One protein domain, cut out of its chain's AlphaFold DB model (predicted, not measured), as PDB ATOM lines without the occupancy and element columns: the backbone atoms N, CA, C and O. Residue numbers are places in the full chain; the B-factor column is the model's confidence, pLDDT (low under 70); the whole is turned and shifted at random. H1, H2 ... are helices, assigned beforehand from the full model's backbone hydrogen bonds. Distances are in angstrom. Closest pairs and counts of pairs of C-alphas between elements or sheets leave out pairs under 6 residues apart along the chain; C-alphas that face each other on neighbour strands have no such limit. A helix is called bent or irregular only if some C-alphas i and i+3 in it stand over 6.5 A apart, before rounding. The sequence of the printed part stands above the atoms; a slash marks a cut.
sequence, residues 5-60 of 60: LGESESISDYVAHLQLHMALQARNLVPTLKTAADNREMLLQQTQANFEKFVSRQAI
ATOM      1  N   LEU A   5      38.974  40.707  -5.845       55.44
ATOM      2  CA  LEU A   5      39.950  40.193  -4.878       55.44
ATOM      3  C   LEU A   5      39.866  40.914  -3.516       55.44
ATOM      4  O   LEU A   5      40.093  40.279  -2.490       55.44
ATOM      5  N   GLY A   6      39.462  42.192  -3.487       57.75
ATOM      6  CA  GLY A   6      39.410  42.996  -2.256       57.75
ATOM      7  C   GLY A   6      38.245  42.666  -1.314       57.75
ATOM      8  O   GLY A   6      38.372  42.801  -0.100       57.75
ATOM      9  N   GLU A   7      37.115  42.180  -1.838       58.41
ATOM     10  CA  GLU A   7      35.954  41.804  -1.013       58.41
ATOM     11  C   GLU A   7      36.187  40.490  -0.259       58.41
ATOM     12  O   GLU A   7      35.803  40.359   0.899       58.41
ATOM     13  N   SER A   8      36.865  39.523  -0.886       63.94
ATOM     14  CA  SER A   8      37.176  38.240  -0.241       63.94
ATOM     15  C   SER A   8      38.209  38.395   0.876       63.94
ATOM     16  O   SER A   8      38.065  37.778   1.929       63.94
ATOM     17  N   GLU A   9      39.219  39.244   0.674       63.19
ATOM     18  CA  GLU A   9      40.212  39.571   1.704       63.19
ATOM     19  C   GLU A   9      39.562  40.329   2.872       63.19
ATOM     20  O   GLU A   9      39.775  39.971   4.029       63.19
ATOM     21  N   SER A  10      38.661  41.275   2.581       76.25
ATOM     22  CA  SER A  10      37.868  41.978   3.598       76.25
ATOM     23  C   SER A  10      36.952  41.043   4.401       76.25
ATOM     24  O   SER A  10      36.856  41.181   5.622       76.25
ATOM     25  N   ILE A  11      36.307  40.065   3.752       80.44
ATOM     26  CA  ILE A  11      35.478  39.060   4.436       80.44
ATOM     27  C   ILE A  11      36.348  38.130   5.286       80.44
ATOM     28  O   ILE A  11      35.985  37.835   6.423       80.44
ATOM     29  N   SER A  12      37.490  37.679   4.763       85.12
ATOM     30  CA  SER A  12      38.430  36.831   5.505       85.12
ATOM     31  C   SER A  12      38.932  37.531   6.768       85.12
ATOM     32  O   SER A  12      38.929  36.933   7.844       85.12
ATOM     33  N   ASP A  13      39.310  38.803   6.654       83.94
ATOM     34  CA  ASP A  13      39.782  39.611   7.779       83.94
ATOM     35  C   ASP A  13      38.669  39.857   8.814       83.94
ATOM     36  O   ASP A  13      38.864  39.698  10.021       83.94
ATOM     37  N   TYR A  14      37.445  40.130   8.352       85.56
ATOM     38  CA  TYR A  14      36.272  40.239   9.221       85.56
ATOM     39  C   TYR A  14      35.967  38.932   9.968       85.56
ATOM     40  O   TYR A  14      35.701  38.950  11.172       85.56
ATOM     41  N   VAL A  15      36.025  37.788   9.279       90.56
ATOM     42  CA  VAL A  15      35.795  36.471   9.886       90.56
ATOM     43  C   VAL A  15      36.883  36.150  10.905       90.56
ATOM     44  O   VAL A  15      36.548  35.681  11.990       90.56
ATOM     45  N   ALA A  16      38.151  36.447  10.614       85.75
ATOM     46  CA  ALA A  16      39.248  36.255  11.558       85.75
ATOM     47  C   ALA A  16      39.047  37.092  12.835       85.75
ATOM     48  O   ALA A  16      39.139  36.567  13.951       85.75
ATOM     49  N   HIS A  17      38.679  38.368  12.688       82.31
ATOM     50  CA  HIS A  17      38.352  39.235  13.822       82.31
ATOM     51  C   HIS A  17      37.149  38.730  14.623       82.31
ATOM     52  O   HIS A  17      37.196  38.699  15.857       82.31
ATOM     53  N   LEU A  18      36.083  38.293  13.950       87.94
ATOM     54  CA  LEU A  18      34.902  37.738  14.605       87.94
ATOM     55  C   LEU A  18      35.225  36.428  15.332       87.94
ATOM     56  O   LEU A  18      34.781  36.230  16.459       87.94
ATOM     57  N   GLN A  19      36.019  35.546  14.729       84.31
ATOM     58  CA  GLN A  19      36.446  34.288  15.341       84.31
ATOM     59  C   GLN A  19      37.271  34.537  16.604       84.31
ATOM     60  O   GLN A  19      36.998  33.919  17.635       84.31
ATOM     61  N   LEU A  20      38.213  35.483  16.565       79.12
ATOM     62  CA  LEU A  20      38.968  35.894  17.746       79.12
ATOM     63  C   LEU A  20      38.048  36.494  18.820       79.12
ATOM     64  O   LEU A  20      38.136  36.118  19.990       79.12
ATOM     65  N   HIS A  21      37.130  37.384  18.432       81.56
ATOM     66  CA  HIS A  21      36.156  37.978  19.348       81.56
ATOM     67  C   HIS A  21      35.282  36.914  20.028       81.56
ATOM     68  O   HIS A  21      35.153  36.918  21.250       81.56
ATOM     69  N   MET A  22      34.743  35.967  19.259       81.94
ATOM     70  CA  MET A  22      33.909  34.873  19.763       81.94
ATOM     71  C   MET A  22      34.697  33.922  20.667       81.94
ATOM     72  O   MET A  22      34.172  33.487  21.691       81.94
ATOM     73  N   ALA A  23      35.963  33.634  20.352       76.12
ATOM     74  CA  ALA A  23      36.833  32.828  21.206       76.12
ATOM     75  C   ALA A  23      37.096  33.509  22.564       76.12
ATOM     76  O   ALA A  23      37.019  32.866  23.615       76.12
ATOM     77  N   LEU A  24      37.339  34.822  22.564       77.25
ATOM     78  CA  LEU A  24      37.508  35.606  23.790       77.25
ATOM     79  C   LEU A  24      36.192  35.744  24.573       77.25
ATOM     80  O   LEU A  24      36.197  35.663  25.802       77.25
ATOM     81  N   GLN A  25      35.064  35.907  23.878       78.94
ATOM     82  CA  GLN A  25      33.733  35.973  24.483       78.94
ATOM     83  C   GLN A  25      33.320  34.632  25.100       78.94
ATOM     84  O   GLN A  25      32.740  34.625  26.186       78.94
ATOM     85  N   ALA A  26      33.664  33.502  24.476       71.12
ATOM     86  CA  ALA A  26      33.397  32.168  25.011       71.12
ATOM     87  C   ALA A  26      34.013  31.973  26.404       71.12
ATOM     88  O   ALA A  26      33.388  31.360  27.265       71.12
ATOM     89  N   ARG A  27      35.173  32.587  26.683       65.69
ATOM     90  CA  ARG A  27      35.781  32.584  28.025       65.69
ATOM     91  C   ARG A  27      34.887  33.235  29.087       65.69
ATOM     92  O   ARG A  27      34.917  32.818  30.238       65.69
ATOM     93  N   ASN A  28      34.087  34.233  28.712       68.19
ATOM     94  CA  ASN A  28      33.146  34.902  29.619       68.19
ATOM     95  C   ASN A  28      31.837  34.114  29.803       68.19
ATOM     96  O   ASN A  28      31.082  34.400  30.727       68.19
ATOM     97  N   LEU A  29      31.558  33.145  28.923       68.06
ATOM     98  CA  LEU A  29      30.392  32.260  29.006       68.06
ATOM     99  C   LEU A  29      30.662  31.014  29.854       68.06
ATOM    100  O   LEU A  29      29.721  30.307  30.212       68.06
ATOM    101  N   VAL A  30      31.926  30.747  30.196       66.31
ATOM    102  CA  VAL A  30      32.272  29.689  31.140       66.31
ATOM    103  C   VAL A  30      32.240  30.271  32.558       66.31
ATOM    104  O   VAL A  30      33.011  31.185  32.862       66.31
ATOM    105  N   PRO A  31      31.352  29.785  33.444       63.94
ATOM    106  CA  PRO A  31      31.312  30.257  34.820       63.94
ATOM    107  C   PRO A  31      32.674  30.024  35.478       63.94
ATOM    108  O   PRO A  31      33.216  28.928  35.417       63.94
ATOM    109  N   THR A  32      33.246  31.052  36.115       65.75
ATOM    110  CA  THR A  32      34.493  30.896  36.878       65.75
ATOM    111  C   THR A  32      34.204  30.093  38.141       65.75
ATOM    112  O   THR A  32      33.867  30.642  39.192       65.75
ATOM    113  N   LEU A  33      34.314  28.776  38.034       64.31
ATOM    114  CA  LEU A  33      34.112  27.869  39.150       64.31
ATOM    115  C   LEU A  33      35.340  27.960  40.068       64.31
ATOM    116  O   LEU A  33      36.396  27.419  39.752       64.31
ATOM    117  N   LYS A  34      35.227  28.666  41.200       65.56
ATOM    118  CA  LYS A  34      36.330  28.839  42.173       65.56
ATOM    119  C   LYS A  34      36.464  27.674  43.161       65.56
ATOM    120  O   LYS A  34      37.557  27.412  43.647       65.56
ATOM    121  N   THR A  35      35.375  26.959  43.419       63.53
ATOM    122  CA  THR A  35      35.309  25.810  44.333       63.53
ATOM    123  C   THR A  35      34.213  24.881  43.838       63.53
ATOM    124  O   THR A  35      33.095  25.345  43.652       63.53
ATOM    125  N   ALA A  36      34.531  23.604  43.617       66.00
ATOM    126  CA  ALA A  36      33.534  22.592  43.289       66.00
ATOM    127  C   ALA A  36      32.880  22.100  44.584       66.00
ATOM    128  O   ALA A  36      33.553  21.489  45.418       66.00
ATOM    129  N   ALA A  37      31.596  22.396  44.772       70.00
ATOM    130  CA  ALA A  37      30.825  21.904  45.909       70.00
ATOM    131  C   ALA A  37      30.306  20.476  45.669       70.00
ATOM    132  O   ALA A  37      30.062  19.737  46.624       70.00
ATOM    133  N   ASP A  38      30.157  20.069  44.406       75.50
ATOM    134  CA  ASP A  38      29.620  18.771  44.012       75.50
ATOM    135  C   ASP A  38      30.349  18.145  42.797       75.50
ATOM    136  O   ASP A  38      31.162  18.762  42.104       75.50
ATOM    137  N   ASN A  39      30.069  16.863  42.528       78.94
ATOM    138  CA  ASN A  39      30.731  16.103  41.457       78.94
ATOM    139  C   ASN A  39      30.502  16.699  40.055       78.94
ATOM    140  O   ASN A  39      31.323  16.496  39.159       78.94
ATOM    141  N   ARG A  40      29.387  17.412  39.848       77.62
ATOM    142  CA  ARG A  40      29.065  18.048  38.563       77.62
ATOM    143  C   ARG A  40      29.907  19.296  38.354       77.62
ATOM    144  O   ARG A  40      30.490  19.444  37.282       77.62
ATOM    145  N   GLU A  41      30.040  20.139  39.372       78.56
ATOM    146  CA  GLU A  41      30.938  21.291  39.317       78.56
ATOM    147  C   GLU A  41      32.400  20.871  39.154       78.56
ATOM    148  O   GLU A  41      33.135  21.516  38.409       78.56
ATOM    149  N   MET A  42      32.814  19.750  39.751       80.00
ATOM    150  CA  MET A  42      34.162  19.208  39.552       80.00
ATOM    151  C   MET A  42      34.410  18.804  38.087       80.00
ATOM    152  O   MET A  42      35.462  19.124  37.528       80.00
ATOM    153  N   LEU A  43      33.447  18.137  37.440       82.62
ATOM    154  CA  LEU A  43      33.547  17.778  36.021       82.62
ATOM    155  C   LEU A  43      33.577  19.028  35.123       82.62
ATOM    156  O   LEU A  43      34.360  19.091  34.173       82.62
ATOM    157  N   LEU A  44      32.759  20.038  35.438       79.56
ATOM    158  CA  LEU A  44      32.736  21.311  34.715       79.56
ATOM    159  C   LEU A  44      34.061  22.073  34.867       79.56
ATOM    160  O   LEU A  44      34.601  22.534  33.865       79.56
ATOM    161  N   GLN A  45      34.632  22.126  36.074       78.81
ATOM    162  CA  GLN A  45      35.958  22.703  36.325       78.81
ATOM    163  C   GLN A  45      37.056  22.000  35.530       78.81
ATOM    164  O   GLN A  45      37.880  22.657  34.896       78.81
ATOM    165  N   GLN A  46      37.075  20.665  35.546       79.62
ATOM    166  CA  GLN A  46      38.053  19.888  34.780       79.62
ATOM    167  C   GLN A  46      37.914  20.152  33.281       79.62
ATOM    168  O   GLN A  46      38.917  20.370  32.602       79.62
ATOM    169  N   THR A  47      36.679  20.194  32.779       82.12
ATOM    170  CA  THR A  47      36.387  20.506  31.375       82.12
ATOM    171  C   THR A  47      36.882  21.907  31.016       82.12
ATOM    172  O   THR A  47      37.628  22.057  30.048       82.12
ATOM    173  N   GLN A  48      36.558  22.916  31.831       77.25
ATOM    174  CA  GLN A  48      37.016  24.294  31.656       77.25
ATOM    175  C   GLN A  48      38.545  24.391  31.615       77.25
ATOM    176  O   GLN A  48      39.101  24.916  30.650       77.25
ATOM    177  N   ALA A  49      39.235  23.836  32.614       81.38
ATOM    178  CA  ALA A  49      40.695  23.870  32.685       81.38
ATOM    179  C   ALA A  49      41.352  23.187  31.473       81.38
ATOM    180  O   ALA A  49      42.440  23.577  31.040       81.38
ATOM    181  N   ASN A  50      40.705  22.163  30.913       80.00
ATOM    182  CA  ASN A  50      41.199  21.475  29.726       80.00
ATOM    183  C   ASN A  50      41.076  22.352  28.470       80.00
ATOM    184  O   ASN A  50      42.026  22.444  27.691       80.00
ATOM    185  N   PHE A  51      39.949  23.051  28.307       75.06
ATOM    186  CA  PHE A  51      39.758  24.007  27.213       75.06
ATOM    187  C   PHE A  51      40.705  25.205  27.316       75.06
ATOM    188  O   PHE A  51      41.333  25.566  26.322       75.06
ATOM    189  N   GLU A  52      40.885  25.778  28.507       76.75
ATOM    190  CA  GLU A  52      41.822  26.889  28.725       76.75
ATOM    191  C   GLU A  52      43.262  26.498  28.355       76.75
ATOM    192  O   GLU A  52      43.952  27.241  27.653       76.75
ATOM    193  N   LYS A  53      43.702  25.289  28.739       78.19
ATOM    194  CA  LYS A  53      45.011  24.743  28.337       78.19
ATOM    195  C   LYS A  53      45.128  24.543  26.829       78.19
ATOM    196  O   LYS A  53      46.198  24.783  26.275       78.19
ATOM    197  N   PHE A  54      44.071  24.063  26.180       73.88
ATOM    198  CA  PHE A  54      44.067  23.819  24.741       73.88
ATOM    199  C   PHE A  54      44.182  25.129  23.954       73.88
ATOM    200  O   PHE A  54      45.066  25.258  23.111       73.88
ATOM    201  N   VAL A  55      43.366  26.128  24.299       66.00
ATOM    202  CA  VAL A  55      43.396  27.453  23.664       66.00
ATOM    203  C   VAL A  55      44.731  28.156  23.916       66.00
ATOM    204  O   VAL A  55      45.331  28.671  22.976       66.00
ATOM    205  N   SER A  56      45.263  28.110  25.145       70.94
ATOM    206  CA  SER A  56      46.567  28.714  25.461       70.94
ATOM    207  C   SER A  56      47.726  28.122  24.655       70.94
ATOM    208  O   SER A  56      48.727  28.804  24.468       70.94
ATOM    209  N   ARG A  57      47.623  26.862  24.213       69.94
ATOM    210  CA  ARG A  57      48.642  26.202  23.382       69.94
ATOM    211  C   ARG A  57      48.464  26.472  21.894       69.94
ATOM    212  O   ARG A  57      49.439  26.399  21.166       69.94
ATOM    213  N   GLN A  58      47.237  26.730  21.453       58.53
ATOM    214  CA  GLN A  58      46.915  27.001  20.052       58.53
ATOM    215  C   GLN A  58      47.182  28.465  19.663       58.53
ATOM    216  O   GLN A  58      47.296  28.776  18.487       58.53
ATOM    217  N   ALA A  59      47.289  29.350  20.659       53.78
ATOM    218  CA  ALA A  59      47.634  30.758  20.492       53.78
ATOM    219  C   ALA A  59      49.157  31.044  20.474       53.78
ATOM    220  O   ALA A  59      49.533  32.216  20.520       53.78
ATOM    221  N   ILE A  60      50.014  30.010  20.451       47.75
ATOM    222  CA  ILE A  60      51.484  30.111  20.313       47.75
ATOM    223  C   ILE A  60      51.894  29.670  18.910       47.75
ATOM    224  O   ILE A  60      51.394  28.607  18.476       47.75
TER     225      ILE A  60
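This is residues 5 to 60 of the 60 residues of an uncharacterized protein of Desertifilum sp. SIO1I2 (UniProt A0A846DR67). Look first for one long helix, H1, whose residues 5 to 22 stick out as a free arm, and then for a second helix, H2, which folds back at an angle past a connecting loop, so that the two make a loose, lopsided V with a gap between its limbs. The arm of H1 makes much of the length. The printed part has 56 residues with two named helices, H1 then H2, and no named strand; its class is all helix. The whole is extended, with a radius of gyration of the C-alphas of 16.1 A, and spans 54 by 21 by 13 A.

Find C-alpha 5 at (39.950, 40.193, -4.878); from there H1, residues 5 to 29, runs 36.1 A to C-alpha 29 at (30.392, 32.260, 29.006). H2, residues 39 to 58, begins at Asn 39 and runs 29.0 A to C-alpha 58 at (46.915, 27.001, 20.052). Neither helix is bent or irregular.

Start at H1 and read its z column, which goes from -4.878 at C-alpha 5 to 29.006 at C-alpha 29. In H2 you will find z going from 41.457 at C-alpha 39 to 20.052 at C-alpha 58. H1 and H2 are apart, but only just: their closest C-alphas are 8.3 A from each other. In H2 every O i to N i+4 pair is within hydrogen-bond range; in H1 19 of 21 are.

The two C-alphas farthest apart are those of Leu 5 and Ala 37, at 54.7 A. Without residues 5 to 22, which stand free, the body has 38 residues and spans 34 by 17 by 12 A. The printed part has no cut, and the link from H1 to H2, 9 residues, is short. Check the B-factor column at residues 5 to 9, 27 to 36, 55 and 57 to 60, where pLDDT is under 70; the mean of the printed part is 73.5.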